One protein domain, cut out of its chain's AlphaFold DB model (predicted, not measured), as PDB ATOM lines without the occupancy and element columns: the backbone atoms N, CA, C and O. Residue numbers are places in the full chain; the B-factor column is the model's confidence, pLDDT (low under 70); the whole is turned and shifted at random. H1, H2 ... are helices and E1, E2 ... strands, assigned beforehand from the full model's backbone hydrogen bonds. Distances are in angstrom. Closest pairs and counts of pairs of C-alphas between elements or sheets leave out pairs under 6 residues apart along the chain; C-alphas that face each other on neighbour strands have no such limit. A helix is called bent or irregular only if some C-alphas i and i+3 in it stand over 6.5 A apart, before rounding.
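This is residues 2 to 168 of the 346 residues of an uncharacterized protein of Rhodobacteraceae bacterium CG17_big_fil_post_rev_8_21_14_2_50_63_15 (UniProt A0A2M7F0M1). The model is a long rod of helices: H2 and then H3 run out along it one after the other, H4 and then H5 run back, and the long helix H6 runs out again, touching H2, H4 and H5. H5 crosses H6 steeply, the short H1 packs on the first arm of H6, and the hairpin of E1 and E2 makes one end of the rod. The printed part has 167 residues, with six named helices and two named strands in the order H1, H2, H3, H4, H5, E1, E2, H6; the sheet is E1 - E2, antiparallel, and the class is mostly helix. The whole is loose, with a radius of gyration of the C-alphas of 22.6 A and spans of 76 by 26 by 22 A.

H1, residues 2 to 9, touches H6a, residues 127 to 134, at a shallow tilt of 15 degrees, opposite ways; the closest C-alphas, of Pro 3 and Ala 128, are 5.0 A apart. H6, residues 127 to 162, was assigned as one helix by its hydrogen bonds but is bent, with C-alphas 134 and 137 6.8 A apart; its arms H6a and H6b, residues 137 to 162, stand at a shallow tilt of 22 degrees. H2, residues 26 to 41, touches residues 137 to 147 of H6b at a steep tilt of 46 degrees, the same way, closest at the C-alphas of Val 36 and Tyr 140, 6.0 A. H3, residues 43 to 59, has a kink of 27 degrees near residue 53; H3 and H6b are near each other. H4, residues 68 to 82, is close to but not clearly touching H3, and touches residues 150 to 161 of H6b at a shallow tilt of 13 degrees, opposite ways, closest at the C-alphas of Ala 78 and Ile 153, 6.0 A. H5, residues 85 to 109, touches H6b at a steep tilt of 46 degrees, opposite ways, closest at the C-alphas of Ala 95 and Tyr 141, 4.8 A. E1, residues 116 to 119, and E2, residues 122 to 125, form a hairpin, with N 117 and O 124 at 2.9 A, within hydrogen-bond range. Every O i to N i+4 pair is within range in H1, H4, H5, H6a and H6b, against 9 of 12 in H2 and 11 of 13 in H3.

H1 begins at C-alpha 2, (84.724, 82.725, 163.976). H2 is 20.7 A long, H3 23.8 A, H4 21.2 A, H5 35.9 A and H6b 37.1 A, ending at C-alpha 162, (74.482, 125.708, 150.174).

The C-alphas farthest apart, of Ser 65 and Glu 120, are 76.6 A apart. The printed part has no cut, and the link from H1 to H2 is long, with 16 residues. The mean pLDDT of the printed part is 83.3; residues 3 to 7, 9 to 20, 22 and 108 to 123 are under 70.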
ATOM      1  N   ILE A   2      85.520  83.970 163.964       72.50
ATOM      2  CA  ILE A   2      84.724  82.725 163.976       72.50
ATOM      3  C   ILE A   2      84.925  81.839 162.723       72.50
ATOM      4  O   ILE A   2      85.167  80.652 162.911       72.50
ATOM      5  N   PRO A   3      84.944  82.358 161.474       66.31
ATOM      6  CA  PRO A   3      85.171  81.486 160.316       66.31
ATOM      7  C   PRO A   3      86.572  80.852 160.298       66.31
ATOM      8  O   PRO A   3      86.703  79.707 159.903       66.31
ATOM      9  N   CYS A   4      87.590  81.518 160.857       66.62
ATOM     10  CA  CYS A   4      88.918  80.926 161.041       66.62
ATOM     11  C   CYS A   4      88.900  79.739 162.018       66.62
ATOM     12  O   CYS A   4      89.616  78.765 161.808       66.62
ATOM     13  N   LEU A   5      88.100  79.815 163.089       69.81
ATOM     14  CA  LEU A   5      87.952  78.723 164.058       69.81
ATOM     15  C   LEU A   5      87.191  77.538 163.452       69.81
ATOM     16  O   LEU A   5      87.549  76.394 163.707       69.81
ATOM     17  N   LEU A   6      86.184  77.810 162.615       69.06
ATOM     18  CA  LEU A   6      85.454  76.777 161.878       69.06
ATOM     19  C   LEU A   6      86.352  76.088 160.843       69.06
ATOM     20  O   LEU A   6      86.395  74.865 160.809       69.06
ATOM     21  N   SER A   7      87.153  76.844 160.086       62.69
ATOM     22  CA  SER A   7      88.154  76.257 159.183       62.69
ATOM     23  C   SER A   7      89.226  75.460 159.931       62.69
ATOM     24  O   SER A   7      89.741  74.479 159.404       62.69
ATOM     25  N   LEU A   8      89.584  75.857 161.159       71.19
ATOM     26  CA  LEU A   8      90.537  75.107 161.986       71.19
ATOM     27  C   LEU A   8      89.931  73.776 162.442       71.19
ATOM     28  O   LEU A   8      90.618  72.758 162.431       71.19
ATOM     29  N   PHE A   9      88.644  73.782 162.790       67.50
ATOM     30  CA  PHE A   9      87.891  72.582 163.146       67.50
ATOM     31  C   PHE A   9      87.722  71.621 161.958       67.50
ATOM     32  O   PHE A   9      87.856  70.414 162.126       67.50
ATOM     33  N   GLU A  10      87.491  72.146 160.752       65.56
ATOM     34  CA  GLU A  10      87.369  71.352 159.518       65.56
ATOM     35  C   GLU A  10      88.722  70.934 158.912       65.56
ATOM     36  O   GLU A  10      88.756  70.253 157.890       65.56
ATOM     37  N   GLY A  11      89.849  71.348 159.504       65.75
ATOM     38  CA  GLY A  11      91.188  71.056 158.981       65.75
ATOM     39  C   GLY A  11      91.546  71.805 157.688       65.75
ATOM     40  O   GLY A  11      92.568  71.511 157.077       65.75
ATOM     41  N   THR A  12      90.744  72.792 157.280       64.44
ATOM     42  CA  THR A  12      90.936  73.606 156.064       64.44
ATOM     43  C   THR A  12      91.626  74.951 156.336       64.44
ATOM     44  O   THR A  12      91.895  75.726 155.414       64.44
ATOM     45  N   ALA A  13      91.942  75.256 157.602       58.34
ATOM     46  CA  ALA A  13      92.626  76.493 157.992       58.34
ATOM     47  C   ALA A  13      94.119  76.525 157.648       58.34
ATOM     48  O   ALA A  13      94.658  77.611 157.440       58.34
ATOM     49  N   THR A  14      94.790  75.373 157.595       58.56
ATOM     50  CA  THR A  14      96.239  75.256 157.358       58.56
ATOM     51  C   THR A  14      96.510  74.189 156.304       58.56
ATOM     52  O   THR A  14      95.895  73.130 156.345       58.56
ATOM     53  N   GLY A  15      97.442  74.434 155.386       59.47
ATOM     54  CA  GLY A  15      97.762  73.515 154.291       59.47
ATOM     55  C   GLY A  15      98.854  74.077 153.382       59.47
ATOM     56  O   GLY A  15      99.427  75.124 153.690       59.47
ATOM     57  N   SER A  16      99.139  73.391 152.270       59.91
ATOM     58  CA  SER A  16     100.038  73.924 151.236       59.91
ATOM     59  C   SER A  16      99.462  75.212 150.638       59.91
ATOM     60  O   SER A  16      98.245  75.388 150.597       59.91
ATOM     61  N   PHE A  17     100.315  76.110 150.142       58.62
ATOM     62  CA  PHE A  17      99.876  77.338 149.467       58.62
ATOM     63  C   PHE A  17      98.964  77.034 148.263       58.62
ATOM     64  O   PHE A  17      97.977  77.737 148.043       58.62
ATOM     65  N   ASP A  18      99.235  75.930 147.562       59.94
ATOM     66  CA  ASP A  18      98.459  75.465 146.403       59.94
ATOM     67  C   ASP A  18      97.006  75.113 146.758       59.94
ATOM     68  O   ASP A  18      96.102  75.276 145.942       59.94
ATOM     69  N   ASP A  19      96.766  74.701 148.004       60.34
ATOM     70  CA  ASP A  19      95.447  74.306 148.503       60.34
ATOM     71  C   ASP A  19      94.569  75.500 148.913       60.34
ATOM     72  O   ASP A  19      93.378  75.326 149.190       60.34
ATOM     73  N   LYS A  20      95.150  76.710 148.961       62.34
ATOM     74  CA  LYS A  20      94.502  77.962 149.393       62.34
ATOM     75  C   LYS A  20      93.726  77.785 150.707       62.34
ATOM     76  O   LYS A  20      92.504  77.904 150.712       62.34
ATOM     77  N   PRO A  21      94.394  77.466 151.827       70.31
ATOM     78  CA  PRO A  21      93.742  77.379 153.128       70.31
ATOM     79  C   PRO A  21      93.253  78.757 153.595       70.31
ATOM     80  O   PRO A  21      93.812  79.786 153.213       70.31
ATOM     81  N   PHE A  22      92.249  78.785 154.476       67.75
ATOM     82  CA  PHE A  22      91.580  80.022 154.918       67.75
ATOM     83  C   PHE A  22      92.548  81.105 155.434       67.75
ATOM     84  O   PHE A  22      92.335  82.296 155.222       67.75
ATOM     85  N   LEU A  23      93.637  80.711 156.104       72.06
ATOM     86  CA  LEU A  23      94.627  81.654 156.634       72.06
ATOM     87  C   LEU A  23      95.435  82.380 155.549       72.06
ATOM     88  O   LEU A  23      95.967  83.451 155.833       72.06
ATOM     89  N   LEU A  24      95.527  81.818 154.344       71.50
ATOM     90  CA  LEU A  24      96.266  82.388 153.216       71.50
ATOM     91  C   LEU A  24      95.365  83.179 152.251       71.50
ATOM     92  O   LEU A  24      95.869  83.764 151.295       71.50
ATOM     93  N   ASP A  25      94.055  83.234 152.511       75.06
ATOM     94  CA  ASP A  25      93.082  83.984 151.712       75.06
ATOM     95  C   ASP A  25      93.120  85.482 152.078       75.06
ATOM     96  O   ASP A  25      92.617  85.937 153.114       75.06
ATOM     97  N   LEU A  26      93.801  86.267 151.242       77.12
ATOM     98  CA  LEU A  26      94.058  87.684 151.493       77.12
ATOM     99  C   LEU A  26      92.775  88.529 151.381       77.12
ATOM    100  O   LEU A  26      92.638  89.558 152.056       77.12
ATOM    101  N   SER A  27      91.815  88.106 150.563       79.25
ATOM    102  CA  SER A  27      90.508  88.741 150.391       79.25
ATOM    103  C   SER A  27      89.661  88.615 151.657       79.25
ATOM    104  O   SER A  27      89.074  89.602 152.114       79.25
ATOM    105  N   VAL A  28      89.675  87.452 152.310       81.00
ATOM    106  CA  VAL A  28      89.012  87.226 153.605       81.00
ATOM    107  C   VAL A  28      89.608  88.122 154.698       81.00
ATOM    108  O   VAL A  28      88.862  88.811 155.406       81.00
ATOM    109  N   TRP A  29      90.937  88.177 154.833       84.44
ATOM    110  CA  TRP A  29      91.582  89.006 155.862       84.44
ATOM    111  C   TRP A  29      91.394  90.504 155.626       84.44
ATOM    112  O   TRP A  29      91.071  91.247 156.561       84.44
ATOM    113  N   SER A  30      91.548  90.952 154.380       87.31
ATOM    114  CA  SER A  30      91.355  92.360 154.027       87.31
ATOM    115  C   SER A  30      89.917  92.825 154.280       87.31
ATOM    116  O   SER A  30      89.719  93.915 154.819       87.31
ATOM    117  N   ARG A  31      88.909  91.994 153.982       87.38
ATOM    118  CA  ARG A  31      87.490  92.314 154.225       87.38
ATOM    119  C   ARG A  31      87.115  92.261 155.699       87.38
ATOM    120  O   ARG A  31      86.592  93.239 156.234       87.38
ATOM    121  N   PHE A  32      87.354  91.137 156.369       86.88
ATOM    122  CA  PHE A  32      86.734  90.888 157.677       86.88
ATOM    123  C   PHE A  32      87.573  91.323 158.868       86.88
ATOM    124  O   PHE A  32      87.000  91.615 159.916       86.88
ATOM    125  N   LEU A  33      88.900  91.356 158.742       88.38
ATOM    126  CA  LEU A  33      89.752  91.869 159.811       88.38
ATOM    127  C   LEU A  33      90.030  93.356 159.595       88.38
ATOM    128  O   LEU A  33      89.713  94.171 160.460       88.38
ATOM    129  N   VAL A  34      90.594  93.706 158.437       92.38
ATOM    130  CA  VAL A  34      91.084  95.068 158.188       92.38
ATOM    131  C   VAL A  34      89.929  96.034 157.940       92.38
ATOM    132  O   VAL A  34      89.768  96.989 158.699       92.38
ATOM    133  N   ALA A  35      89.091  95.795 156.928       93.56
ATOM    134  CA  ALA A  35      88.054  96.758 156.560       93.56
ATOM    135  C   ALA A  35      86.967  96.901 157.632       93.56
ATOM    136  O   ALA A  35      86.648  98.025 158.012       93.56
ATOM    137  N   VAL A  36      86.451  95.796 158.185       93.62
ATOM    138  CA  VAL A  36      85.502  95.856 159.315       93.62
ATOM    139  C   VAL A  36      86.128  96.546 160.532       93.62
ATOM    140  O   VAL A  36      85.486  97.409 161.129       93.62
ATOM    141  N   GLY A  37      87.383  96.227 160.875       94.25
ATOM    142  CA  GLY A  37      88.092  96.873 161.983       94.25
ATOM    143  C   GLY A  37      88.209  98.387 161.796       94.25
ATOM    144  O   GLY A  37      87.897  99.150 162.714       94.25
ATOM    145  N   ILE A  38      88.570  98.834 160.589       96.06
ATOM    146  CA  ILE A  38      88.628 100.259 160.250       96.06
ATOM    147  C   ILE A  38      87.230 100.884 160.280       96.06
ATOM    148  O   ILE A  38      87.070 101.937 160.889       96.06
ATOM    149  N   PHE A  39      86.208 100.252 159.694       95.56
ATOM    150  CA  PHE A  39      84.840 100.786 159.674       95.56
ATOM    151  C   PHE A  39      84.261 101.005 161.070       95.56
ATOM    152  O   PHE A  39      83.540 101.982 161.270       95.56
ATOM    153  N   VAL A  40      84.565 100.117 162.018       94.31
ATOM    154  CA  VAL A  40      84.153 100.267 163.420       94.31
ATOM    155  C   VAL A  40      85.008 101.325 164.122       94.31
ATOM    156  O   VAL A  40      84.476 102.206 164.794       94.31
ATOM    157  N   GLY A  41      86.332 101.291 163.940       94.31
ATOM    158  CA  GLY A  41      87.253 102.218 164.604       94.31
ATOM    159  C   GLY A  41      87.143 103.669 164.126       94.31
ATOM    160  O   GLY A  41      87.402 104.597 164.893       94.31
ATOM    161  N   MET A  42      86.733 103.891 162.876       95.12
ATOM    162  CA  MET A  42      86.710 105.223 162.272       95.12
ATOM    163  C   MET A  42      85.484 106.066 162.642       95.12
ATOM    164  O   MET A  42      85.461 107.248 162.309       95.12
ATOM    165  N   GLU A  43      84.484 105.503 163.334       93.38
ATOM    166  CA  GLU A  43      83.225 106.200 163.639       93.38
ATOM    167  C   GLU A  43      83.456 107.536 164.351       93.38
ATOM    168  O   GLU A  43      83.094 108.594 163.836       93.38
ATOM    169  N   ARG A  44      84.187 107.501 165.470       92.81
ATOM    170  CA  ARG A  44      84.512 108.703 166.252       92.81
ATOM    171  C   ARG A  44      85.390 109.689 165.487       92.81
ATOM    172  O   ARG A  44      85.227 110.897 165.637       92.81
ATOM    173  N   TYR A  45      86.333 109.186 164.689       94.25
ATOM    174  CA  TYR A  45      87.220 110.033 163.890       94.25
ATOM    175  C   TYR A  45      86.418 110.851 162.873       94.25
ATOM    176  O   TYR A  45      86.574 112.071 162.801       94.25
ATOM    177  N   VAL A  46      85.515 110.192 162.138       94.06
ATOM    178  CA  VAL A  46      84.684 110.851 161.124       94.06
ATOM    179  C   VAL A  46      83.713 111.832 161.754       94.06
ATOM    180  O   VAL A  46      83.598 112.960 161.283       94.06
ATOM    181  N   GLU A  47      83.030 111.437 162.826       92.38
ATOM    182  CA  GLU A  47      82.051 112.300 163.491       92.38
ATOM    183  C   GLU A  47      82.698 113.582 164.023       92.38
ATOM    184  O   GLU A  47      82.210 114.679 163.744       92.38
ATOM    185  N   ASN A  48      83.852 113.467 164.683       93.94
ATOM    186  CA  ASN A  48      84.609 114.630 165.143       93.94
ATOM    187  C   ASN A  48      85.106 115.494 163.975       93.94
ATOM    188  O   ASN A  48      85.061 116.722 164.058       93.94
ATOM    189  N   GLY A  49      85.551 114.872 162.878       92.88
ATOM    190  CA  GLY A  49      85.979 115.578 161.671       92.88
ATOM    191  C   GLY A  49      84.848 116.382 161.028       92.88
ATOM    192  O   GLY A  49      85.025 117.564 160.735       92.88
ATOM    193  N   ILE A  50      83.664 115.780 160.876       92.31
ATOM    194  CA  ILE A  50      82.472 116.460 160.349       92.31
ATOM    195  C   ILE A  50      82.075 117.617 161.270       92.31
ATOM    196  O   ILE A  50      81.858 118.723 160.784       92.31
ATOM    197  N   LEU A  51      82.014 117.403 162.588       91.31
ATOM    198  CA  LEU A  51      81.655 118.459 163.540       91.31
ATOM    199  C   LEU A  51      82.648 119.624 163.506       91.31
ATOM    200  O   LEU A  51      82.225 120.779 163.486       91.31
ATOM    201  N   ARG A  52      83.952 119.339 163.427       92.69
ATOM    202  CA  ARG A  52      85.004 120.358 163.296       92.69
ATOM    203  C   ARG A  52      84.811 121.228 162.052       92.69
ATOM    204  O   ARG A  52      85.090 122.421 162.118       92.69
ATOM    205  N   LEU A  53      84.340 120.653 160.946       90.12
ATOM    206  CA  LEU A  53      84.109 121.377 159.694       90.12
ATOM    207  C   LEU A  53      82.742 122.068 159.650       90.12
ATOM    208  O   LEU A  53      82.634 123.177 159.142       90.12
ATOM    209  N   LEU A  54      81.693 121.471 160.213       89.06
ATOM    210  CA  LEU A  54      80.360 122.080 160.236       89.06
ATOM    211  C   LEU A  54      80.229 123.184 161.289       89.06
ATOM    212  O   LEU A  54      79.427 124.099 161.111       89.06
ATOM    213  N   TYR A  55      81.000 123.132 162.376       88.75
ATOM    214  CA  TYR A  55      80.882 124.108 163.456       88.75
ATOM    215  C   TYR A  55      81.180 125.550 163.002       88.75
ATOM    216  O   TYR A  55      80.340 126.414 163.266       88.75
ATOM    217  N   PRO A  56      82.287 125.845 162.287       87.50
ATOM    218  CA  PRO A  56      82.520 127.171 161.724       87.50
ATOM    219  C   PRO A  56      81.443 127.562 160.718       87.50
ATOM    220  O   PRO A  56      80.976 128.689 160.757       87.50
ATOM    221  N   LEU A  57      80.982 126.636 159.871       87.00
ATOM    222  CA  LEU A  57      79.933 126.932 158.895       87.00
ATOM    223  C   LEU A  57      78.660 127.454 159.574       87.00
ATOM    224  O   LEU A  57      78.109 128.458 159.138       87.00
ATOM    225  N   LEU A  58      78.226 126.802 160.655       84.31
ATOM    226  CA  LEU A  58      76.964 127.103 161.336       84.31
ATOM    227  C   LEU A  58      77.052 128.261 162.345       84.31
ATOM    228  O   LEU A  58      76.045 128.926 162.587       84.31
ATOM    229  N   ASN A  59      78.225 128.499 162.940       78.12
ATOM    230  CA  ASN A  59      78.396 129.488 164.015       78.12
ATOM    231  C   ASN A  59      79.183 130.740 163.608       78.12
ATOM    232  O   ASN A  59      79.104 131.752 164.303       78.12
ATOM    233  N   ALA A  60      79.952 130.705 162.515       71.38
ATOM    234  CA  ALA A  60      80.634 131.892 162.011       71.38
ATOM    235  C   ALA A  60      79.618 132.906 161.453       71.38
ATOM    236  O   ALA A  60      78.510 132.526 161.060       71.38
ATOM    237  N   PRO A  61      80.006 134.188 161.300       76.62
ATOM    238  CA  PRO A  61      79.186 135.207 160.635       76.62
ATOM    239  C   PRO A  61      78.911 134.930 159.141       76.62
ATOM    240  O   PRO A  61      78.413 135.816 158.452       76.62
ATOM    241  N   LEU A  62      79.199 133.718 158.648       85.25
ATOM    242  CA  LEU A  62      78.842 133.214 157.324       85.25
ATOM    243  C   LEU A  62      77.331 133.007 157.174       85.25
ATOM    244  O   LEU A  62      76.795 133.210 156.088       85.25
ATOM    245  N   LEU A  63      76.632 132.631 158.247       88.00
ATOM    246  CA  LEU A  63      75.189 132.386 158.234       88.00
ATOM    247  C   LEU A  63      74.441 133.576 158.872       88.00
ATOM    248  O   LEU A  63      74.636 133.858 160.058       88.00
ATOM    249  N   PRO A  64      73.572 134.292 158.129       87.31
ATOM    250  CA  PRO A  64      72.695 135.319 158.677       87.31
ATOM    251  C   PRO A  64      71.774 134.753 159.761       87.31
ATOM    252  O   PRO A  64      71.301 133.619 159.667       87.31
ATOM    253  N   SER A  65      71.422 135.579 160.751       86.25
ATOM    254  CA  SER A  65      70.499 135.193 161.829       86.25
ATOM    255  C   SER A  65      69.126 134.730 161.320       86.25
ATOM    256  O   SER A  65      68.494 133.894 161.960       86.25
ATOM    257  N   SER A  66      68.680 135.223 160.158       88.12
ATOM    258  CA  SER A  66      67.433 134.807 159.494       88.12
ATOM    259  C   SER A  66      67.475 133.367 158.972       88.12
ATOM    260  O   SER A  66      66.451 132.690 158.962       88.12
ATOM    261  N   SER A  67      68.650 132.875 158.574       89.56
ATOM    262  CA  SER A  67      68.835 131.545 157.976       89.56
ATOM    263  C   SER A  67      69.194 130.468 159.009       89.56
ATOM    264  O   SER A  67      69.115 129.275 158.712       89.56
ATOM    265  N   GLN A  68      69.521 130.858 160.246       88.88
ATOM    266  CA  GLN A  68      69.838 129.948 161.357       88.88
ATOM    267  C   GLN A  68      68.737 128.898 161.648       88.88
ATOM    268  O   GLN A  68      69.069 127.721 161.819       88.88
ATOM    269  N   PRO A  69      67.426 129.233 161.672       91.69
ATOM    270  CA  PRO A  69      66.370 128.233 161.868       91.69
ATOM    271  C   PRO A  69      66.301 127.194 160.737       91.69
ATOM    272  O   PRO A  69      66.068 126.006 160.989       91.69
ATOM    273  N   LEU A  70      66.543 127.619 159.493       92.81
ATOM    274  CA  LEU A  70      66.563 126.733 158.327       92.81
ATOM    275  C   LEU A  70      67.779 125.801 158.366       92.81
ATOM    276  O   LEU A  70      67.624 124.596 158.167       92.81
ATOM    277  N   ALA A  71      68.955 126.319 158.729       91.62
ATOM    278  CA  ALA A  71      70.162 125.513 158.912       91.62
ATOM    279  C   ALA A  71      69.964 124.429 159.987       91.62
ATOM    280  O   ALA A  71      70.254 123.254 159.753       91.62
ATOM    281  N   LYS A  72      69.369 124.781 161.137       92.25
ATOM    282  CA  LYS A  72      69.001 123.804 162.181       92.25
ATOM    283  C   LYS A  72      68.024 122.745 161.665       92.25
ATOM    284  O   LYS A  72      68.150 121.570 162.002       92.25
ATOM    285  N   THR A  73      67.066 123.139 160.830       95.19
ATOM    286  CA  THR A  73      66.102 122.210 160.220       95.19
ATOM    287  C   THR A  73      66.779 121.241 159.249       95.19
ATOM    288  O   THR A  73      66.455 120.049 159.261       95.19
ATOM    289  N   ALA A  74      67.749 121.711 158.460       94.62
ATOM    290  CA  ALA A  74      68.556 120.869 157.577       94.62
ATOM    291  C   ALA A  74      69.378 119.846 158.380       94.62
ATOM    292  O   ALA A  74      69.298 118.645 158.112       94.62
ATOM    293  N   VAL A  75      70.061 120.289 159.443       94.12
ATOM    294  CA  VAL A  75      70.816 119.404 160.352       94.12
ATOM    295  C   VAL A  75      69.901 118.358 160.995       94.12
ATOM    296  O   VAL A  75      70.185 117.165 160.925       94.12
ATOM    297  N   ASN A  76      68.754 118.767 161.546       95.25
ATOM    298  CA  ASN A  76      67.786 117.836 162.133       95.25
ATOM    299  C   ASN A  76      67.251 116.832 161.106       95.25
ATOM    300  O   ASN A  76      67.010 115.671 161.430       95.25
ATOM    301  N   THR A  77      67.072 117.252 159.854       95.56
ATOM    302  CA  THR A  77      66.657 116.355 158.769       95.56
ATOM    303  C   THR A  77      67.742 115.337 158.439       95.56
ATOM    304  O   THR A  77      67.427 114.155 158.301       95.56
ATOM    305  N   ALA A  78      69.008 115.753 158.381       94.50
ATOM    306  CA  ALA A  78      70.138 114.846 158.199       94.50
ATOM    307  C   ALA A  78      70.238 113.824 159.346       94.50
ATOM    308  O   ALA A  78      70.333 112.624 159.086       94.50
ATOM    309  N   LEU A  79      70.103 114.268 160.599       93.56
ATOM    310  CA  LEU A  79      70.092 113.387 161.773       93.56
ATOM    311  C   LEU A  79      68.928 112.385 161.739       93.56
ATOM    312  O   LEU A  79      69.129 111.202 161.999       93.56
ATOM    313  N   ARG A  80      67.723 112.815 161.338       94.62
ATOM    314  CA  ARG A  80      66.577 111.906 161.152       94.62
ATOM    315  C   ARG A  80      66.820 110.863 160.060       94.62
ATOM    316  O   ARG A  80      66.408 109.719 160.221       94.62
ATOM    317  N   ARG A  81      67.477 111.237 158.955       93.62
ATOM    318  CA  ARG A  81      67.842 110.298 157.877       93.62
ATOM    319  C   ARG A  81      68.897 109.285 158.333       93.62
ATOM    320  O   ARG A  81      68.854 108.143 157.881       93.62
ATOM    321  N   LEU A  82      69.809 109.687 159.222       90.25
ATOM    322  CA  LEU A  82      70.794 108.791 159.837       90.25
ATOM    323  C   LEU A  82      70.143 107.810 160.816       90.25
ATOM    324  O   LEU A  82      70.468 106.633 160.781       90.25
ATOM    325  N   ALA A  83      69.201 108.278 161.639       91.94
ATOM    326  CA  ALA A  83      68.517 107.475 162.657       91.94
ATOM    327  C   ALA A  83      67.308 106.670 162.123       91.94
ATOM    328  O   ALA A  83      66.518 106.125 162.894       91.94
ATOM    329  N   SER A  84      67.105 106.632 160.805       94.12
ATOM    330  CA  SER A  84      65.956 105.968 160.189       94.12
ATOM    331  C   SER A  84      66.127 104.447 160.199       94.12
ATOM    332  O   SER A  84      66.822 103.886 159.352       94.12
ATOM    333  N   GLY A  85      65.405 103.757 161.088       93.44
ATOM    334  CA  GLY A  85      65.421 102.288 161.153       93.44
ATOM    335  C   GLY A  85      64.956 101.601 159.861       93.44
ATOM    336  O   GLY A  85      65.434 100.523 159.523       93.44
ATOM    337  N   ARG A  86      64.082 102.245 159.067       94.06
ATOM    338  CA  ARG A  86      63.687 101.732 157.736       94.06
ATOM    339  C   ARG A  86      64.864 101.737 156.766       94.06
ATOM    340  O   ARG A  86      64.986 100.834 155.946       94.06
ATOM    341  N   THR A  87      65.717 102.752 156.863       93.12
ATOM    342  CA  THR A  87      66.921 102.844 156.045       93.12
ATOM    343  C   THR A  87      67.932 101.799 156.484       93.12
ATOM    344  O   THR A  87      68.434 101.078 155.634       93.12
ATOM    345  N   GLU A  88      68.159 101.631 157.788       93.88
ATOM    346  CA  GLU A  88      69.031 100.562 158.291       93.88
ATOM    347  C   GLU A  88      68.550  99.172 157.856       93.88
ATOM    348  O   GLU A  88      69.351  98.382 157.362       93.88
ATOM    349  N   ALA A  89      67.244  98.901 157.930       95.25
ATOM    350  CA  ALA A  89      66.667  97.652 157.437       95.25
ATOM    351  C   ALA A  89      66.879  97.470 155.924       95.25
ATOM    352  O   ALA A  89      67.265  96.389 155.484       95.25
ATOM    353  N   ALA A  90      66.687  98.522 155.121       95.94
ATOM    354  CA  ALA A  90      66.940  98.472 153.682       95.94
ATOM    355  C   ALA A  90      68.423  98.213 153.362       95.94
ATOM    356  O   ALA A  90      68.726  97.399 152.490       95.94
ATOM    357  N   LEU A  91      69.348  98.847 154.091       95.19
ATOM    358  CA  LEU A  91      70.786  98.606 153.951       95.19
ATOM    359  C   LEU A  91      71.163  97.177 154.364       95.19
ATOM    360  O   LEU A  91      71.995  96.560 153.705       95.19
ATOM    361  N   ALA A  92      70.543  96.636 155.415       94.62
ATOM    362  CA  ALA A  92      70.761  95.259 155.859       94.62
ATOM    363  C   ALA A  92      70.250  94.238 154.830       94.62
ATOM    364  O   ALA A  92      70.947  93.272 154.524       94.62
ATOM    365  N   LEU A  93      69.074  94.475 154.242       95.50
ATOM    366  CA  LEU A  93      68.539  93.641 153.162       95.50
ATOM    367  C   LEU A  93      69.424  93.698 151.910       95.50
ATOM    368  O   LEU A  93      69.731  92.657 151.333       95.50
ATOM    369  N   ALA A  94      69.885  94.891 151.522       95.25
ATOM    370  CA  ALA A  94      70.825  95.050 150.415       95.25
ATOM    371  C   ALA A  94      72.155  94.330 150.696       95.25
ATOM    372  O   ALA A  94      72.685  93.646 149.822       95.25
ATOM    373  N   ALA A  95      72.671  94.430 151.924       95.06
ATOM    374  CA  ALA A  95      73.888  93.747 152.351       95.06
ATOM    375  C   ALA A  95      73.755  92.222 152.291       95.06
ATOM    376  O   ALA A  95      74.667  91.547 151.811       95.06
ATOM    377  N   LEU A  96      72.612  91.680 152.721       92.94
ATOM    378  CA  LEU A  96      72.315  90.257 152.599       92.94
ATOM    379  C   LEU A  96      72.245  89.830 151.127       92.94
ATOM    380  O   LEU A  96      72.866  88.837 150.757       92.94
ATOM    381  N   GLY A  97      71.565  90.606 150.278       91.94
ATOM    382  CA  GLY A  97      71.493  90.348 148.838       91.94
ATOM    383  C   GLY A  97      72.872  90.322 148.174       91.94
ATOM    384  O   GLY A  97      73.206  89.361 147.485       91.94
ATOM    385  N   CYS A  98      73.714  91.326 148.439       91.81
ATOM    386  CA  CYS A  98      75.093  91.357 147.945       91.81
ATOM    387  C   CYS A  98      75.925  90.184 148.462       91.81
ATOM    388  O   CYS A  98      76.731  89.641 147.714       91.81
ATOM    389  N   SER A  99      75.711  89.770 149.711       89.00
ATOM    390  CA  SER A  99      76.394  88.612 150.277       89.00
ATOM    391  C   SER A  99      76.037  87.313 149.559       89.00
ATOM    392  O   SER A  99      76.929  86.550 149.193       89.00
ATOM    393  N   VAL A 100      74.746  87.087 149.297       86.69
ATOM    394  CA  VAL A 100      74.269  85.904 148.569       86.69
ATOM    395  C   VAL A 100      74.815  85.889 147.139       86.69
ATOM    396  O   VAL A 100      75.312  84.858 146.693       86.69
ATOM    397  N   LEU A 101      74.792  87.031 146.443       86.12
ATOM    398  CA  LEU A 101      75.359  87.150 145.095       86.12
ATOM    399  C   LEU A 101      76.873  86.896 145.082       86.12
ATOM    400  O   LEU A 101      77.368  86.165 144.227       86.12
ATOM    401  N   ALA A 102      77.606  87.459 146.046       82.69
ATOM    402  CA  ALA A 102      79.047  87.251 146.173       82.69
ATOM    403  C   ALA A 102      79.391  85.787 146.484       82.69
ATOM    404  O   ALA A 102      80.363  85.261 145.945       82.69
ATOM    405  N   ALA A 103      78.591  85.118 147.319       78.94
ATOM    406  CA  ALA A 103      78.747  83.696 147.595       78.94
ATOM    407  C   ALA A 103      78.456  82.836 146.357       78.94
ATOM    408  O   ALA A 103      79.211  81.909 146.093       78.94
ATOM    409  N   GLY A 104      77.424  83.170 145.573       75.75
ATOM    410  CA  GLY A 104      77.131  82.500 144.303       75.75
ATOM    411  C   GLY A 104      78.302  82.589 143.320       75.75
ATOM    412  O   GLY A 104      78.788  81.563 142.857       75.75
ATOM    413  N   GLY A 105      78.830  83.797 143.096       72.94
ATOM    414  CA  GLY A 105      80.005  83.987 142.237       72.94
ATOM    415  C   GLY A 105      81.265  83.294 142.766       72.94
ATOM    416  O   GLY A 105      82.067  82.788 141.984       72.94
ATOM    417  N   LEU A 106      81.442  83.215 144.092       71.19
ATOM    418  CA  LEU A 106      82.545  82.457 144.683       71.19
ATOM    419  C   LEU A 106      82.383  80.953 144.435       71.19
ATOM    420  O   LEU A 106      83.355  80.314 144.065       71.19
ATOM    421  N   ILE A 107      81.180  80.396 144.592       70.00
ATOM    422  CA  ILE A 107      80.906  78.969 144.348       70.00
ATOM    423  C   ILE A 107      81.173  78.591 142.883       70.00
ATOM    424  O   ILE A 107      81.693  77.508 142.632       70.00
ATOM    425  N   GLU A 108      80.870  79.475 141.929       64.44
ATOM    426  CA  GLU A 108      81.116  79.229 140.499       64.44
ATOM    427  C   GLU A 108      82.608  79.231 140.122       64.44
ATOM    428  O   GLU A 108      83.006  78.539 139.188       64.44
ATOM    429  N   VAL A 109      83.437  80.001 140.836       60.28
ATOM    430  CA  VAL A 109      84.842  80.278 140.464       60.28
ATOM    431  C   VAL A 109      85.857  79.632 141.424       60.28
ATOM    432  O   VAL A 109      87.066  79.630 141.169       60.28
ATOM    433  N   ALA A 110      85.416  79.126 142.576       61.19
ATOM    434  CA  ALA A 110      86.312  78.623 143.609       61.19
ATOM    435  C   ALA A 110      86.776  77.185 143.349       61.19
ATOM    436  O   ALA A 110      85.991  76.246 143.328       61.19
ATOM    437  N   GLU A 111      88.096  77.015 143.314       58.56
ATOM    438  CA  GLU A 111      88.784  75.724 143.478       58.56
ATOM    439  C   GLU A 111      89.412  75.581 144.884       58.56
ATOM    440  O   GLU A 111      90.096  74.604 145.170       58.56
ATOM    441  N   ALA A 112      89.227  76.571 145.768       60.44
ATOM    442  CA  ALA A 112      89.898  76.644 147.070       60.44
ATOM    443  C   ALA A 112      89.343  75.622 148.083       60.44
ATOM    444  O   ALA A 112      88.124  75.521 148.261       60.44
ATOM    445  N   LYS A 113      90.227  74.923 148.818       59.69
ATOM    446  CA  LYS A 113      89.838  73.857 149.768       59.69
ATOM    447  C   LYS A 113      89.012  74.335 150.964       59.69
ATOM    448  O   LYS A 113      88.313  73.533 151.565       59.69
ATOM    449  N   TRP A 114      89.059  75.616 151.335       62.00
ATOM    450  CA  TRP A 114      88.209  76.123 152.424       62.00
ATOM    451  C   TRP A 114      86.749  76.341 151.998       62.00
ATOM    452  O   TRP A 114      85.889  76.530 152.851       62.00
ATOM    453  N   VAL A 115      86.457  76.316 150.693       63.12
ATOM    454  CA  VAL A 115      85.103  76.508 150.146       63.12
ATOM    455  C   VAL A 115      84.343  75.177 150.089       63.12
ATOM    456  O   VAL A 115      83.147  75.137 150.391       63.12
ATOM    457  N   PHE A 116      85.042  74.082 149.778       68.44
ATOM    458  CA  PHE A 116      84.469  72.743 149.648       68.44
ATOM    459  C   PHE A 116      85.152  71.747 150.580       68.44
ATOM    460  O   PHE A 116      86.372  71.610 150.557       68.44
ATOM    461  N   VAL A 117      84.353  71.000 151.341       64.75
ATOM    462  CA  VAL A 117      84.824  69.848 152.118       64.75
ATOM    463  C   VAL A 117      84.389  68.580 151.391       64.75
ATOM    464  O   VAL A 117      83.205  68.385 151.097       64.75
ATOM    465  N   GLU A 118      85.354  67.716 151.084       62.34
ATOM    466  CA  GLU A 118      85.079  66.385 150.545       62.34
ATOM    467  C   GLU A 118      84.728  65.435 151.694       62.34
ATOM    468  O   GLU A 118      85.537  65.203 152.594       62.34
ATOM    469  N   HIS A 119      83.510  64.890 151.669       56.19
ATOM    470  CA  HIS A 119      83.056  63.871 152.614       56.19
ATOM    471  C   HIS A 119      82.475  62.688 151.834       56.19
ATOM    472  O   HIS A 119      81.563  62.860 151.024       56.19
ATOM    473  N   GLU A 120      83.046  61.495 152.039       51.84
ATOM    474  CA  GLU A 120      82.599  60.223 151.440       51.84
ATOM    475  C   GLU A 120      82.364  60.272 149.912       51.84
ATOM    476  O   GLU A 120      81.402  59.718 149.389       51.84
ATOM    477  N   GLY A 121      83.239  60.960 149.168       56.06
ATOM    478  CA  GLY A 121      83.139  61.067 147.703       56.06
ATOM    479  C   GLY A 121      82.110  62.087 147.195       56.06
ATOM    480  O   GLY A 121      81.931  62.211 145.983       56.06
ATOM    481  N   SER A 122      81.469  62.851 148.088       56.75
ATOM    482  CA  SER A 122      80.611  63.992 147.747       56.75
ATOM    483  C   SER A 122      81.275  65.324 148.134       56.75
ATOM    484  O   SER A 122      81.847  65.461 149.219       56.75
ATOM    485  N   LYS A 123      81.224  66.318 147.236       66.44
ATOM    486  CA  LYS A 123      81.658  67.695 147.528       66.44
ATOM    487  C   LYS A 123      80.519  68.429 148.229       66.44
ATOM    488  O   LYS A 123      79.487  68.688 147.615       66.44
ATOM    489  N   SER A 124      80.714  68.770 149.497       72.75
ATOM    490  CA  SER A 124      79.771  69.574 150.281       72.75
ATOM    491  C   SER A 124      80.351  70.961 150.571       72.75
ATOM    492  O   SER A 124      81.565  71.165 150.513       72.75
ATOM    493  N   LEU A 125      79.483  71.940 150.832       75.06
ATOM    494  CA  LEU A 125      79.910  73.296 151.183       75.06
ATOM    495  C   LEU A 125      80.491  73.301 152.602       75.06
ATOM    496  O   LEU A 125      79.862  72.780 153.521       75.06
ATOM    497  N   SER A 126      81.653  73.932 152.781       77.81
ATOM    498  CA  SER A 126      82.262  74.121 154.104       77.81
ATOM    499  C   SER A 126      81.364  74.956 155.029       77.81
ATOM    500  O   SER A 126      80.749  75.948 154.605       77.81
ATOM    501  N   TYR A 127      81.353  74.637 156.326       74.19
ATOM    502  CA  TYR A 127      80.713  75.481 157.339       74.19
ATOM    503  C   TYR A 127      81.358  76.874 157.421       74.19
ATOM    504  O   TYR A 127      80.672  77.851 157.744       74.19
ATOM    505  N   ALA A 128      82.643  77.005 157.076       73.75
ATOM    506  CA  ALA A 128      83.325  78.292 156.996       73.75
ATOM    507  C   ALA A 128      82.762  79.173 155.869       73.75
ATOM    508  O   ALA A 128      82.569  80.376 156.078       73.75
ATOM    509  N   LEU A 129      82.426  78.593 154.710       77.88
ATOM    510  CA  LEU A 129      81.763  79.310 153.618       77.88
ATOM    511  C   LEU A 129      80.356  79.760 154.020       77.88
ATOM    512  O   LEU A 129      80.003  80.926 153.818       77.88
ATOM    513  N   LEU A 130      79.572  78.868 154.629       80.06
ATOM    514  CA  LEU A 130      78.217  79.185 155.088       80.06
ATOM    515  C   LEU A 130      78.231  80.321 156.120       80.06
ATOM    516  O   LEU A 130      77.506  81.303 155.967       80.06
ATOM    517  N   TRP A 131      79.114  80.255 157.120       82.19
ATOM    518  CA  TRP A 131      79.268  81.327 158.107       82.19
ATOM    519  C   TRP A 131      79.728  82.643 157.472       82.19
ATOM    520  O   TRP A 131      79.239  83.731 157.803       82.19
ATOM    521  N   THR A 132      80.685  82.566 156.550       80.75
ATOM    522  CA  THR A 132      81.206  83.748 155.861       80.75
ATOM    523  C   THR A 132      80.109  84.418 155.035       80.75
ATOM    524  O   THR A 132      79.926  85.628 155.150       80.75
ATOM    525  N   SER A 133      79.314  83.640 154.301       81.75
ATOM    526  CA  SER A 133      78.201  84.121 153.476       81.75
ATOM    527  C   SER A 133      77.011  84.644 154.292       81.75
ATOM    528  O   SER A 133      76.419  85.663 153.938       81.75
ATOM    529  N   MET A 134      76.656  84.002 155.407       83.44
ATOM    530  CA  MET A 134      75.458  84.385 156.168       83.44
ATOM    531  C   MET A 134      75.709  85.442 157.244       83.44
ATOM    532  O   MET A 134      74.775  86.138 157.634       83.44
ATOM    533  N   VAL A 135      76.945  85.575 157.735       86.31
ATOM    534  CA  VAL A 135      77.249  86.456 158.875       86.31
ATOM    535  C   VAL A 135      78.336  87.467 158.538       86.31
ATOM    536  O   VAL A 135      78.121  88.670 158.663       86.31
ATOM    537  N   SER A 136      79.502  87.011 158.077       87.12
ATOM    538  CA  SER A 136      80.671  87.900 157.955       87.12
ATOM    539  C   SER A 136      80.536  88.890 156.791       87.12
ATOM    540  O   SER A 136      80.734  90.095 156.968       87.12
ATOM    541  N   SER A 137      80.138  88.404 155.614       88.44
ATOM    542  CA  SER A 137      79.900  89.209 154.413       88.44
ATOM    543  C   SER A 137      78.732  90.191 154.564       88.44
ATOM    544  O   SER A 137      78.932  91.365 154.243       88.44
ATOM    545  N   PRO A 138      77.561  89.816 155.122       92.62
ATOM    546  CA  PRO A 138      76.489  90.775 155.376       92.62
ATOM    547  C   PRO A 138      76.910  91.886 156.338       92.62
ATOM    548  O   PRO A 138      76.592  93.042 156.082       92.62
ATOM    549  N   ILE A 139      77.677  91.581 157.394       93.44
ATOM    550  CA  ILE A 139      78.209  92.609 158.308       93.44
ATOM    551  C   ILE A 139      79.121  93.584 157.554       93.44
ATOM    552  O   ILE A 139      78.968  94.799 157.695       93.44
ATOM    553  N   TYR A 140      80.044  93.072 156.734       93.94
ATOM    554  CA  TYR A 140      80.925  93.909 155.919       93.94
ATOM    555  C   TYR A 140      80.131  94.829 154.977       93.94
ATOM    556  O   TYR A 140      80.312  96.050 155.020       93.94
ATOM    557  N   TYR A 141      79.227  94.270 154.164       95.06
ATOM    558  CA  TYR A 141      78.435  95.051 153.212       95.06
ATOM    559  C   TYR A 141      77.520  96.049 153.917       95.06
ATOM    560  O   TYR A 141      77.393  97.183 153.462       95.06
ATOM    561  N   PHE A 142      76.934  95.672 155.054       96.31
ATOM    562  CA  PHE A 142      76.103  96.566 155.849       96.31
ATOM    563  C   PHE A 142      76.898  97.774 156.343       96.31
ATOM    564  O   PHE A 142      76.467  98.909 156.148       96.31
ATOM    565  N   LEU A 143      78.081  97.555 156.929       95.81
ATOM    566  CA  LEU A 143      78.945  98.645 157.387       95.81
ATOM    567  C   LEU A 143      79.403  99.528 156.223       95.81
ATOM    568  O   LEU A 143      79.343 100.755 156.330       95.81
ATOM    569  N   MET A 144      79.798  98.923 155.101       95.81
ATOM    570  CA  MET A 144      80.169  99.648 153.886       95.81
ATOM    571  C   MET A 144      79.018 100.535 153.397       95.81
ATOM    572  O   MET A 144      79.203 101.736 153.201       95.81
ATOM    573  N   PHE A 145      77.816  99.976 153.243       96.12
ATOM    574  CA  PHE A 145      76.648 100.728 152.797       96.12
ATOM    575  C   PHE A 145      76.228 101.801 153.796       96.12
ATOM    576  O   PHE A 145      75.860 102.899 153.380       96.12
ATOM    577  N   ARG A 146      76.342 101.542 155.103       95.25
ATOM    578  CA  ARG A 146      76.090 102.541 156.151       95.25
ATOM    579  C   ARG A 146      77.026 103.739 156.008       95.25
ATOM    580  O   ARG A 146      76.588 104.880 156.150       95.25
ATOM    581  N   TRP A 147      78.296 103.502 155.684       95.50
ATOM    582  CA  TRP A 147      79.270 104.566 155.440       95.50
ATOM    583  C   TRP A 147      79.014 105.331 154.138       95.50
ATOM    584  O   TRP A 147      79.032 106.563 154.155       95.50
ATOM    585  N   VAL A 148      78.681 104.640 153.044       94.75
ATOM    586  CA  VAL A 148      78.255 105.294 151.790       94.75
ATOM    587  C   VAL A 148      77.020 106.162 152.032       94.75
ATOM    588  O   VAL A 148      76.974 107.317 151.614       94.75
ATOM    589  N   TRP A 149      76.041 105.652 152.778       95.19
ATOM    590  CA  TRP A 149      74.838 106.394 153.136       95.19
ATOM    591  C   TRP A 149      75.142 107.649 153.967       95.19
ATOM    592  O   TRP A 149      74.553 108.702 153.724       95.19
ATOM    593  N   ARG A 150      76.114 107.588 154.888       93.88
ATOM    594  CA  ARG A 150      76.600 108.771 155.624       93.88
ATOM    595  C   ARG A 150      77.190 109.831 154.689       93.88
ATOM    596  O   ARG A 150      76.898 111.009 154.883       93.88
ATOM    597  N   ILE A 151      77.962 109.434 153.672       93.81
ATOM    598  CA  ILE A 151      78.490 110.360 152.650       93.81
ATOM    599  C   ILE A 151      77.338 111.004 151.865       93.81
ATOM    600  O   ILE A 151      77.328 112.220 151.683       93.81
ATOM    601  N   VAL A 152      76.330 110.219 151.462       94.31
ATOM    602  CA  VAL A 152      75.141 110.732 150.755       94.31
ATOM    603  C   VAL A 152      74.374 111.737 151.614       94.31
ATOM    604  O   VAL A 152      74.040 112.821 151.141       94.31
ATOM    605  N   ILE A 153      74.117 111.425 152.887       94.56
ATOM    606  CA  ILE A 153      73.427 112.350 153.795       94.56
ATOM    607  C   ILE A 153      74.226 113.633 153.985       94.56
ATOM    608  O   ILE A 153      73.634 114.711 153.987       94.56
ATOM    609  N   LEU A 154      75.545 113.530 154.129       94.19
ATOM    610  CA  LEU A 154      76.408 114.697 154.236       94.19
ATOM    611  C   LEU A 154      76.352 115.547 152.962       94.19
ATOM    612  O   LEU A 154      76.201 116.760 153.065       94.19
ATOM    613  N   ALA A 155      76.389 114.938 151.774       93.69
ATOM    614  CA  ALA A 155      76.229 115.657 150.511       93.69
ATOM    615  C   ALA A 155      74.880 116.392 150.435       93.69
ATOM    616  O   ALA A 155      74.827 117.557 150.039       93.69
ATOM    617  N   LEU A 156      73.794 115.745 150.874       94.94
ATOM    618  CA  LEU A 156      72.465 116.358 150.939       94.94
ATOM    619  C   LEU A 156      72.414 117.505 151.957       94.94
ATOM    620  O   LEU A 156      71.898 118.566 151.632       94.94
ATOM    621  N   LEU A 157      72.987 117.327 153.150       94.62
ATOM    622  CA  LEU A 157      73.070 118.370 154.176       94.62
ATOM    623  C   LEU A 157      73.839 119.590 153.665       94.62
ATOM    624  O   LEU A 157      73.386 120.721 153.822       94.62
ATOM    625  N   ILE A 158      74.994 119.357 153.045       93.50
ATOM    626  CA  ILE A 158      75.811 120.417 152.465       93.50
ATOM    627  C   ILE A 158      75.056 121.124 151.332       93.50
ATOM    628  O   ILE A 158      75.094 122.347 151.264       93.50
ATOM    629  N   THR A 159      74.305 120.387 150.511       93.62
ATOM    630  CA  THR A 159      73.440 120.966 149.470       93.62
ATOM    631  C   THR A 159      72.298 121.797 150.048       93.62
ATOM    632  O   THR A 159      71.978 122.860 149.521       93.62
ATOM    633  N   ASP A 160      71.680 121.349 151.136       93.38
ATOM    634  CA  ASP A 160      70.616 122.099 151.802       93.38
ATOM    635  C   ASP A 160      71.169 123.399 152.414       93.38
ATOM    636  O   ASP A 160      70.549 124.454 152.280       93.38
ATOM    637  N   ILE A 161      72.365 123.355 153.016       92.56
ATOM    638  CA  ILE A 161      73.044 124.548 153.551       92.56
ATOM    639  C   ILE A 161      73.517 125.469 152.421       92.56
ATOM    640  O   ILE A 161      73.384 126.687 152.535       92.56
ATOM    641  N   SER A 162      74.022 124.917 151.316       91.69
ATOM    642  CA  SER A 162      74.482 125.708 150.174       91.69
ATOM    643  C   SER A 162      73.349 126.427 149.453       91.69
ATOM    644  O   SER A 162      73.632 127.287 148.634       91.69
ATOM    645  N   ARG A 163      72.079 126.125 149.740       91.19
ATOM    646  CA  ARG A 163      70.918 126.870 149.220       91.19
ATOM    647  C   ARG A 163      70.513 128.050 150.095       91.19
ATOM    648  O   ARG A 163      69.718 128.871 149.649       91.19
ATOM    649  N   LEU A 164      71.039 128.144 151.314       92.00
ATOM    650  CA  LEU A 164      70.753 129.255 152.214       92.00
ATOM    651  C   LEU A 164      71.486 130.527 151.766       92.00
ATOM    652  O   LEU A 164      72.432 130.492 150.971       92.00
ATOM    653  N   ASP A 165      71.047 131.663 152.299       89.00
ATOM    654  CA  ASP A 165      71.739 132.935 152.118       89.00
ATOM    655  C   ASP A 165      73.022 132.909 152.940       89.00
ATOM    656  O   ASP A 165      72.993 132.986 154.162       89.00
ATOM    657  N   LEU A 166      74.157 132.743 152.269       90.06
ATOM    658  CA  LEU A 166      75.475 132.718 152.892       90.06
ATOM    659  C   LEU A 166      76.161 134.056 152.642       90.06
ATOM    660  O   LEU A 166      76.149 134.571 151.525       90.06
ATOM    661  N   ARG A 167      76.795 134.604 153.676       91.19
ATOM    662  CA  ARG A 167      77.607 135.824 153.619       91.19
ATOM    663  C   ARG A 167      79.000 135.490 153.096       91.19
ATOM    664  O   ARG A 167      79.984 135.543 153.827       91.19
ATOM    665  N   LEU A 168      79.043 135.084 151.832       91.75
ATOM    666  CA  LEU A 168      80.275 134.833 151.100       91.75
ATOM    667  C   LEU A 168      80.873 136.168 150.648       91.75
ATOM    668  O   LEU A 168      80.148 137.061 150.214       91.75
TER     669      LEU A 168